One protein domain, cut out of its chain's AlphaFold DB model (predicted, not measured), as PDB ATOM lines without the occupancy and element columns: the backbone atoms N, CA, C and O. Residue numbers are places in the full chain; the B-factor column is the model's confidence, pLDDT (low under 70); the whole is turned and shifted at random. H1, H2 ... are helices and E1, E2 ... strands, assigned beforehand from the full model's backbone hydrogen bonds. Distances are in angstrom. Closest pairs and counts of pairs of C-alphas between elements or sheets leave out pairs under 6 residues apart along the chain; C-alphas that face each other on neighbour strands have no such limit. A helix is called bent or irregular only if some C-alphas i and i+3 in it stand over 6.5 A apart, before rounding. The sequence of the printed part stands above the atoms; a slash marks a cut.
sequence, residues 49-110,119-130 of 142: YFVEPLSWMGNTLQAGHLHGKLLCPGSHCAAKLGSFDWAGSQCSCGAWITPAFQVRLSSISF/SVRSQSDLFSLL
ATOM      1  N   TYR A  49      97.440 177.677 152.139       81.81
ATOM      2  CA  TYR A  49      96.088 177.924 152.638       81.81
ATOM      3  C   TYR A  49      96.064 177.866 154.162       81.81
ATOM      4  O   TYR A  49      96.669 176.975 154.757       81.81
ATOM      5  N   PHE A  50      95.337 178.795 154.777       82.56
ATOM      6  CA  PHE A  50      95.059 178.793 156.208       82.56
ATOM      7  C   PHE A  50      93.632 178.315 156.437       82.56
ATOM      8  O   PHE A  50      92.714 178.776 155.755       82.56
ATOM      9  N   VAL A  51      93.455 177.373 157.357       80.69
ATOM     10  CA  VAL A  51      92.150 176.780 157.661       80.69
ATOM     11  C   VAL A  51      91.793 176.870 159.128       80.69
ATOM     12  O   VAL A  51      92.652 177.023 159.987       80.69
ATOM     13  N   GLU A  52      90.503 176.726 159.401       79.81
ATOM     14  CA  GLU A  52      90.032 176.434 160.746       79.81
ATOM     15  C   GLU A  52      90.525 175.050 161.207       79.81
ATOM     16  O   GLU A  52      90.785 174.172 160.369       79.81
ATOM     17  N   PRO A  53      90.639 174.825 162.529       73.81
ATOM     18  CA  PRO A  53      90.942 173.512 163.081       73.81
ATOM     19  C   PRO A  53      89.958 172.457 162.552       73.81
ATOM     20  O   PRO A  53      88.766 172.482 162.852       73.81
ATOM     21  N   LEU A  54      90.448 171.510 161.750       73.00
ATOM     22  CA  LEU A  54      89.612 170.451 161.181       73.00
ATOM     23  C   LEU A  54      89.465 169.291 162.173       73.00
ATOM     24  O   LEU A  54      90.394 168.989 162.919       73.00
ATOM     25  N   SER A  55      88.347 168.565 162.121       72.31
ATOM     26  CA  SER A  55      88.047 167.471 163.061       72.31
ATOM     27  C   SER A  55      89.139 166.394 163.130       72.31
ATOM     28  O   SER A  55      89.397 165.851 164.199       72.31
ATOM     29  N   TRP A  56      89.835 166.120 162.018       71.94
ATOM     30  CA  TRP A  56      90.951 165.162 161.978       71.94
ATOM     31  C   TRP A  56      92.235 165.677 162.642       71.94
ATOM     32  O   TRP A  56      93.067 164.876 163.063       71.94
ATOM     33  N   MET A  57      92.406 166.997 162.769       70.62
ATOM     34  CA  MET A  57      93.485 167.579 163.573       70.62
ATOM     35  C   MET A  57      93.207 167.425 165.071       70.62
ATOM     36  O   MET A  57      94.122 167.597 165.872       70.62
ATOM     37  N   GLY A  58      91.971 167.067 165.446       69.56
ATOM     38  CA  GLY A  58      91.519 166.911 166.824       69.56
ATOM     39  C   GLY A  58      92.450 166.045 167.667       69.56
ATOM     40  O   GLY A  58      92.787 166.445 168.773       69.56
ATOM     41  N   ASN A  59      92.963 164.933 167.134       68.94
ATOM     42  CA  ASN A  59      93.912 164.074 167.853       68.94
ATOM     43  C   ASN A  59      95.230 164.800 168.187       68.94
ATOM     44  O   ASN A  59      95.750 164.669 169.292       68.94
ATOM     45  N   THR A  60      95.759 165.595 167.253       67.19
ATOM     46  CA  THR A  60      96.987 166.382 167.455       67.19
ATOM     47  C   THR A  60      96.758 167.543 168.423       67.19
ATOM     48  O   THR A  60      97.638 167.876 169.214       67.19
ATOM     49  N   LEU A  61      95.564 168.140 168.395       71.62
ATOM     50  CA  LEU A  61      95.183 169.239 169.284       71.62
ATOM     51  C   LEU A  61      94.900 168.763 170.712       71.62
ATOM     52  O   LEU A  61      95.309 169.413 171.670       71.62
ATOM     53  N   GLN A  62      94.271 167.598 170.866       72.44
ATOM     54  CA  GLN A  62      94.035 166.950 172.160       72.44
ATOM     55  C   GLN A  62      95.338 166.581 172.872       72.44
ATOM     56  O   GLN A  62      95.381 166.566 174.097       72.44
ATOM     57  N   ALA A  63      96.417 166.347 172.120       77.62
ATOM     58  CA  ALA A  63      97.745 166.144 172.683       77.62
ATOM     59  C   ALA A  63      98.348 167.420 173.317       77.62
ATOM     60  O   ALA A  63      99.466 167.363 173.820       77.62
ATOM     61  N   GLY A  64      97.658 168.568 173.268       80.88
ATOM     62  CA  GLY A  64      98.052 169.802 173.955       80.88
ATOM     63  C   GLY A  64      99.205 170.570 173.304       80.88
ATOM     64  O   GLY A  64      99.784 171.454 173.928       80.88
ATOM     65  N   HIS A  65      99.567 170.247 172.061       84.62
ATOM     66  CA  HIS A  65     100.652 170.938 171.367       84.62
ATOM     67  C   HIS A  65     100.186 172.311 170.859       84.62
ATOM     68  O   HIS A  65      99.177 172.411 170.161       84.62
ATOM     69  N   LEU A  66     100.954 173.363 171.172       85.75
ATOM     70  CA  LEU A  66     100.691 174.744 170.732       85.75
ATOM     71  C   LEU A  66     101.244 175.058 169.332       85.75
ATOM     72  O   LEU A  66     100.833 176.022 168.697       85.75
ATOM     73  N   HIS A  67     102.149 174.231 168.824       88.88
ATOM     74  CA  HIS A  67     102.608 174.301 167.445       88.88
ATOM     75  C   HIS A  67     103.049 172.911 166.979       88.88
ATOM     76  O   HIS A  67     103.380 172.043 167.794       88.88
ATOM     77  N   GLY A  68     103.086 172.677 165.668       88.25
ATOM     78  CA  GLY A  68     103.510 171.383 165.146       88.25
ATOM     79  C   GLY A  68     103.361 171.210 163.640       88.25
ATOM     80  O   GLY A  68     103.192 172.160 162.876       88.25
ATOM     81  N   LYS A  69     103.476 169.957 163.190       87.19
ATOM     82  CA  LYS A  69     103.350 169.574 161.777       87.19
ATOM     83  C   LYS A  69     101.975 168.964 161.530       87.19
ATOM     84  O   LYS A  69     101.504 168.161 162.328       87.19
ATOM     85  N   LEU A  70     101.383 169.297 160.389       83.69
ATOM     86  CA  LEU A  70     100.185 168.639 159.886       83.69
ATOM     87  C   LEU A  70     100.615 167.514 158.946       83.69
ATOM     88  O   LEU A  70     101.270 167.763 157.928       83.69
ATOM     89  N   LEU A  71     100.285 166.279 159.318       83.44
ATOM     90  CA  LEU A  71     100.571 165.079 158.536       83.44
ATOM     91  C   LEU A  71      99.290 164.560 157.884       83.44
ATOM     92  O   LEU A  71      98.199 164.765 158.406       83.44
ATOM     93  N   CYS A  72      99.432 163.886 156.749       79.44
ATOM     94  CA  CYS A  72      98.319 163.237 156.077       79.44
ATOM     95  C   CYS A  72      97.710 162.156 156.989       79.44
ATOM     96  O   CYS A  72      98.460 161.296 157.459       79.44
ATOM     97  N   PRO A  73      96.381 162.157 157.214       74.88
ATOM     98  CA  PRO A  73      95.717 161.168 158.065       74.88
ATOM     99  C   PRO A  73      95.655 159.766 157.436       74.88
ATOM    100  O   PRO A  73      95.285 158.809 158.109       74.88
ATOM    101  N   GLY A  74      96.010 159.616 156.154       72.69
ATOM    102  CA  GLY A  74      96.076 158.310 155.505       72.69
ATOM    103  C   GLY A  74      97.090 157.394 156.197       72.69
ATOM    104  O   GLY A  74      98.264 157.750 156.315       72.69
ATOM    105  N   SER A  75      96.652 156.193 156.586       69.44
ATOM    106  CA  SER A  75      97.419 155.203 157.364       69.44
ATOM    107  C   SER A  75      98.779 154.819 156.769       69.44
ATOM    108  O   SER A  75      99.667 154.392 157.500       69.44
ATOM    109  N   HIS A  76      98.962 154.988 155.457       71.50
ATOM    110  CA  HIS A  76     100.200 154.657 154.743       71.50
ATOM    111  C   HIS A  76     100.955 155.877 154.204       71.50
ATOM    112  O   HIS A  76     102.018 155.714 153.614       71.50
ATOM    113  N   CYS A  77     100.410 157.087 154.360       74.12
ATOM    114  CA  CYS A  77     100.955 158.271 153.707       74.12
ATOM    115  C   CYS A  77     101.888 159.060 154.617       74.12
ATOM    116  O   CYS A  77     103.014 159.349 154.220       74.12
ATOM    117  N   ALA A  78     101.422 159.428 155.818       73.12
ATOM    118  CA  ALA A  78     102.158 160.246 156.794       73.12
ATOM    119  C   ALA A  78     102.891 161.478 156.200       73.12
ATOM    120  O   ALA A  78     103.807 162.029 156.813       73.12
ATOM    121  N   ALA A  79     102.506 161.927 154.999       81.50
ATOM    122  CA  ALA A  79     103.188 162.991 154.282       81.50
ATOM    123  C   ALA A  79     102.924 164.331 154.967       81.50
ATOM    124  O   ALA A  79     101.830 164.579 155.475       81.50
ATOM    125  N   LYS A  80     103.919 165.222 154.969       84.62
ATOM    126  CA  LYS A  80     103.775 166.550 155.573       84.62
ATOM    127  C   LYS A  80     102.910 167.442 154.679       84.62
ATOM    128  O   LYS A  80     103.407 167.989 153.697       84.62
ATOM    129  N   LEU A  81     101.659 167.638 155.077       83.19
ATOM    130  CA  LEU A  81     100.720 168.562 154.440       83.19
ATOM    131  C   LEU A  81     101.032 170.020 154.803       83.19
ATOM    132  O   LEU A  81     100.872 170.924 153.984       83.19
ATOM    133  N   GLY A  82     101.515 170.258 156.024       87.50
ATOM    134  CA  GLY A  82     101.681 171.617 156.522       87.50
ATOM    135  C   GLY A  82     102.193 171.722 157.954       87.50
ATOM    136  O   GLY A  82     102.930 170.852 158.438       87.50
ATOM    137  N   SER A  83     101.816 172.804 158.623       88.00
ATOM    138  CA  SER A  83     102.150 173.112 160.016       88.00
ATOM    139  C   SER A  83     101.034 173.900 160.680       88.00
ATOM    140  O   SER A  83     100.262 174.568 160.000       88.00
ATOM    141  N   PHE A  84     100.963 173.821 162.002       89.56
ATOM    142  CA  PHE A  84     100.046 174.630 162.787       89.56
ATOM    143  C   PHE A  84     100.793 175.411 163.866       89.56
ATOM    144  O   PHE A  84     101.789 174.914 164.397       89.56
ATOM    145  N   ASP A  85     100.304 176.607 164.176       90.69
ATOM    146  CA  ASP A  85     100.760 177.453 165.277       90.69
ATOM    147  C   ASP A  85      99.560 178.188 165.895       90.69
ATOM    148  O   ASP A  85      98.856 178.939 165.217       90.69
ATOM    149  N   TRP A  86      99.311 177.961 167.182       87.75
ATOM    150  CA  TRP A  86      98.219 178.598 167.915       87.75
ATOM    151  C   TRP A  86      98.480 180.076 168.222       87.75
ATOM    152  O   TRP A  86      97.518 180.837 168.318       87.75
ATOM    153  N   ALA A  87      99.744 180.497 168.333       89.69
ATOM    154  CA  ALA A  87     100.109 181.912 168.448       89.69
ATOM    155  C   ALA A  87      99.977 182.648 167.102       89.69
ATOM    156  O   ALA A  87      99.920 183.878 167.063       89.69
ATOM    157  N   GLY A  88      99.884 181.888 166.009       89.69
ATOM    158  CA  GLY A  88      99.745 182.398 164.658       89.69
ATOM    159  C   GLY A  88     101.045 182.390 163.864       89.69
ATOM    160  O   GLY A  88     102.118 182.086 164.375       89.69
ATOM    161  N   SER A  89     100.948 182.708 162.577       89.56
ATOM    162  CA  SER A  89     102.103 182.818 161.691       89.56
ATOM    163  C   SER A  89     101.861 183.837 160.585       89.56
ATOM    164  O   SER A  89     100.723 184.197 160.266       89.56
ATOM    165  N   GLN A  90     102.953 184.321 159.996       86.88
ATOM    166  CA  GLN A  90     102.891 185.252 158.881       86.88
ATOM    167  C   GLN A  90     102.703 184.500 157.554       86.88
ATOM    168  O   GLN A  90     103.472 183.602 157.203       86.88
ATOM    169  N   CYS A  91     101.681 184.890 156.801       84.06
ATOM    170  CA  CYS A  91     101.431 184.438 155.439       84.06
ATOM    171  C   CYS A  91     102.428 185.077 154.457       84.06
ATOM    172  O   CYS A  91     102.931 186.174 154.690       84.06
ATOM    173  N   SER A  92     102.666 184.442 153.305       80.62
ATOM    174  CA  SER A  92     103.526 184.993 152.246       80.62
ATOM    175  C   SER A  92     103.026 186.327 151.676       80.62
ATOM    176  O   SER A  92     103.823 187.084 151.140       80.62
ATOM    177  N   CYS A  93     101.732 186.640 151.816       73.62
ATOM    178  CA  CYS A  93     101.183 187.960 151.482       73.62
ATOM    179  C   CYS A  93     101.475 189.041 152.542       73.62
ATOM    180  O   CYS A  93     101.046 190.180 152.386       73.62
ATOM    181  N   GLY A  94     102.168 188.696 153.630       80.81
ATOM    182  CA  GLY A  94     102.508 189.595 154.732       80.81
ATOM    183  C   GLY A  94     101.476 189.638 155.861       80.81
ATOM    184  O   GLY A  94     101.798 190.151 156.932       80.81
ATOM    185  N   ALA A  95     100.279 189.073 155.668       82.06
ATOM    186  CA  ALA A  95      99.232 189.035 156.689       82.06
ATOM    187  C   ALA A  95      99.606 188.130 157.875       82.06
ATOM    188  O   ALA A  95     100.143 187.041 157.681       82.06
ATOM    189  N   TRP A  96      99.278 188.555 159.098       86.75
ATOM    190  CA  TRP A  96      99.382 187.721 160.298       86.75
ATOM    191  C   TRP A  96      98.087 186.932 160.501       86.75
ATOM    192  O   TRP A  96      97.010 187.526 160.539       86.75
ATOM    193  N   ILE A  97      98.182 185.608 160.626       85.56
ATOM    194  CA  ILE A  97      97.024 184.718 160.762       85.56
ATOM    195  C   ILE A  97      97.070 184.035 162.127       85.56
ATOM    196  O   ILE A  97      98.107 183.503 162.510       85.56
ATOM    197  N   THR A  98      95.965 184.033 162.876       88.00
ATOM    198  CA  THR A  98      95.870 183.377 164.192       88.00
ATOM    199  C   THR A  98      94.459 182.820 164.421       88.00
ATOM    200  O   THR A  98      93.505 183.582 164.269       88.00
ATOM    201  N   PRO A  99      94.305 181.541 164.813       84.19
ATOM    202  CA  PRO A  99      95.346 180.511 164.844       84.19
ATOM    203  C   PRO A  99      95.786 180.125 163.420       84.19
ATOM    204  O   PRO A  99      95.002 180.152 162.474       84.19
ATOM    205  N   ALA A 100      97.057 179.782 163.242       87.56
ATOM    206  CA  ALA A 100      97.631 179.510 161.930       87.56
ATOM    207  C   ALA A 100      97.701 178.011 161.641       87.56
ATOM    208  O   ALA A 100      98.725 177.383 161.893       87.56
ATOM    209  N   PHE A 101      96.654 177.433 161.051       88.12
ATOM    210  CA  PHE A 101      96.719 176.081 160.479       88.12
ATOM    211  C   PHE A 101      97.036 176.168 158.992       88.12
ATOM    212  O   PHE A 101      96.154 176.320 158.150       88.12
ATOM    213  N   GLN A 102      98.322 176.096 158.679       86.56
ATOM    214  CA  GLN A 102      98.852 176.308 157.344       86.56
ATOM    215  C   GLN A 102      99.011 174.981 156.601       86.56
ATOM    216  O   GLN A 102      99.753 174.095 157.029       86.56
ATOM    217  N   VAL A 103      98.400 174.873 155.426       85.69
ATOM    218  CA  VAL A 103      98.551 173.743 154.504       85.69
ATOM    219  C   VAL A 103      99.231 174.226 153.226       85.69
ATOM    220  O   VAL A 103      98.782 175.182 152.595       85.69
ATOM    221  N   ARG A 104     100.340 173.590 152.834       81.44
ATOM    222  CA  ARG A 104     101.104 173.997 151.643       81.44
ATOM    223  C   ARG A 104     100.499 173.383 150.389       81.44
ATOM    224  O   ARG A 104     100.404 172.160 150.297       81.44
ATOM    225  N   LEU A 105     100.196 174.214 149.391       76.12
ATOM    226  CA  LEU A 105      99.615 173.750 148.124       76.12
ATOM    227  C   LEU A 105     100.540 172.769 147.402       76.12
ATOM    228  O   LEU A 105     100.075 171.774 146.866       76.12
ATOM    229  N   SER A 106     101.856 172.998 147.445       71.56
ATOM    230  CA  SER A 106     102.848 172.117 146.811       71.56
ATOM    231  C   SER A 106     102.857 170.693 147.374       71.56
ATOM    232  O   SER A 106     103.374 169.779 146.741       71.56
ATOM    233  N   SER A 107     102.371 170.514 148.603       69.12
ATOM    234  CA  SER A 107     102.309 169.216 149.278       69.12
ATOM    235  C   SER A 107     100.969 168.508 149.060       69.12
ATOM    236  O   SER A 107     100.817 167.373 149.504       69.12
ATOM    237  N   ILE A 108     100.026 169.148 148.361       66.81
ATOM    238  CA  ILE A 108      98.745 168.568 147.967       66.81
ATOM    239  C   ILE A 108      98.772 168.330 146.456       66.81
ATOM    240  O   ILE A 108      98.839 169.265 145.662       66.81
ATOM    241  N   SER A 109      98.706 167.065 146.045       56.50
ATOM    242  CA  SER A 109      98.493 166.700 144.645       56.50
ATOM    243  C   SER A 109      97.013 166.399 144.439       56.50
ATOM    244  O   SER A 109      96.459 165.514 145.090       56.50
ATOM    245  N   PHE A 110      96.356 167.165 143.570       55.16
ATOM    246  CA  PHE A 110      94.936 166.998 143.282       55.16
ATOM    247  C   PHE A 110      94.754 165.948 142.179       55.16
ATOM    248  O   PHE A 110      95.409 166.045 141.142       55.16
ATOM    249  N   SER A 119      89.386 177.116 142.397       44.12
ATOM    250  CA  SER A 119      88.021 177.037 142.919       44.12
ATOM    251  C   SER A 119      87.956 176.604 144.384       44.12
ATOM    252  O   SER A 119      86.844 176.500 144.895       44.12
ATOM    253  N   VAL A 120      89.088 176.383 145.070       53.41
ATOM    254  CA  VAL A 120      89.102 176.216 146.534       53.41
ATOM    255  C   VAL A 120      88.720 177.559 147.149       53.41
ATOM    256  O   VAL A 120      89.561 178.432 147.362       53.41
ATOM    257  N   ARG A 121      87.418 177.758 147.348       52.00
ATOM    258  CA  ARG A 121      86.830 179.011 147.841       52.00
ATOM    259  C   ARG A 121      86.223 178.846 149.227       52.00
ATOM    260  O   ARG A 121      85.880 179.842 149.854       52.00
ATOM    261  N   SER A 122      86.100 177.609 149.704       51.53
ATOM    262  CA  SER A 122      85.467 177.280 150.975       51.53
ATOM    263  C   SER A 122      86.194 176.150 151.707       51.53
ATOM    264  O   SER A 122      86.811 175.275 151.095       51.53
ATOM    265  N   GLN A 123      86.068 176.123 153.038       52.94
ATOM    266  CA  GLN A 123      86.564 175.031 153.886       52.94
ATOM    267  C   GLN A 123      86.017 173.665 153.454       52.94
ATOM    268  O   GLN A 123      86.715 172.662 153.576       52.94
ATOM    269  N   SER A 124      84.801 173.625 152.901       53.84
ATOM    270  CA  SER A 124      84.188 172.411 152.352       53.84
ATOM    271  C   SER A 124      84.944 171.860 151.145       53.84
ATOM    272  O   SER A 124      85.074 170.643 151.016       53.84
ATOM    273  N   ASP A 125      85.485 172.735 150.291       59.75
ATOM    274  CA  ASP A 125      86.305 172.322 149.151       59.75
ATOM    275  C   ASP A 125      87.607 171.716 149.662       59.75
ATOM    276  O   ASP A 125      87.999 170.639 149.225       59.75
ATOM    277  N   LEU A 126      88.239 172.340 150.664       60.81
ATOM    278  CA  LEU A 126      89.452 171.786 151.259       60.81
ATOM    279  C   LEU A 126      89.192 170.447 151.964       60.81
ATOM    280  O   LEU A 126      90.010 169.537 151.854       60.81
ATOM    281  N   PHE A 127      88.053 170.297 152.645       57.47
ATOM    282  CA  PHE A 127      87.653 169.041 153.284       57.47
ATOM    283  C   PHE A 127      87.455 167.937 152.243       57.47
ATOM    284  O   PHE A 127      88.005 166.852 152.387       57.47
ATOM    285  N   SER A 128      86.766 168.224 151.139       54.12
ATOM    286  CA  SER A 128      86.590 167.265 150.041       54.12
ATOM    287  C   SER A 128      87.922 166.873 149.385       54.12
ATOM    288  O   SER A 128      88.071 165.760 148.895       54.12
ATOM    289  N   LEU A 129      88.924 167.756 149.417       57.66
ATOM    290  CA  LEU A 129      90.259 167.507 148.863       57.66
ATOM    291  C   LEU A 129      91.188 166.768 149.842       57.66
ATOM    292  O   LEU A 129      92.005 165.962 149.405       57.66
ATOM    293  N   LEU A 130      91.036 166.993 151.150       57.91
ATOM    294  CA  LEU A 130      91.748 166.286 152.223       57.91
ATOM    295  C   LEU A 130      91.167 164.892 152.506       57.91
ATOM    296  O   LEU A 130      91.910 163.996 152.901       57.91
TER     297      LEU A 130
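This is residues 49 to 110 and 119 to 130 of the 142 residues of an uncharacterized protein of Puccinia triticina (isolate 1-1 / race 1 (BBBD)) (UniProt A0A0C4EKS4). A wall of four antiparallel strands, in the order E1, E4, E3, E2, is grazed by two short helices, H1 and H2; the E2 to E3 and E3 to E4 loops lie at opposite ends. The printed part has 74 residues, with E1, H1, E2, E3, E4, H2 along the chain. It is mixed, under half in named elements, and compact: radius of gyration of the C-alphas 12.1 A, spans 33 by 33 by 19 A.

E3, residues 80 to 85, spans 14.9 A; E2, 67 to 71, 13.0 A; E4, 100 to 104, 12.2 A. E1, 49 to 51, begins at C-alpha 49 (96.088, 177.924, 152.638). H1 is residues 55 to 62; H2, 123 to 130, ends at C-alpha 130 (91.748, 166.286, 152.223).

The sheet is only just strongly twisted, its C-alphas up to 4.2 A off its plane. E2, E3 and E4 form a meander, each strand the antiparallel neighbour of the one before, in two hairpins. Within hydrogen-bond range are N 70 and O 82 of the neighbours E2 and E3, 2.9 A, N 102 and O 83 of the neighbours E4 and E3, 2.8 A, and N 51 and O 101 of the antiparallel neighbours E1 and E4, 3.0 A. H1 only grazes the sheet; C-alphas 57 and 70 are its closest to E2, 7.7 A. H2 only grazes it too; C-alphas 51 and 123 are its closest to E1, 7.0 A. H1 and H2 are apart. H1 is only just irregular, C-alphas 56 and 59 being 6.7 A apart. Every O i to N i+4 pair is within hydrogen-bond range in H2, 2 of 4 in H1.

C-alphas 76 and 94 are farthest apart, 35.0 A. The E3 to E4 link is long. Residues 111 to 118 are not printed, a gap of 12.2 A between C-alphas 110 and 119. Mean pLDDT of the printed part is 75.5; 20 residues are under 70, among them 119 to 130.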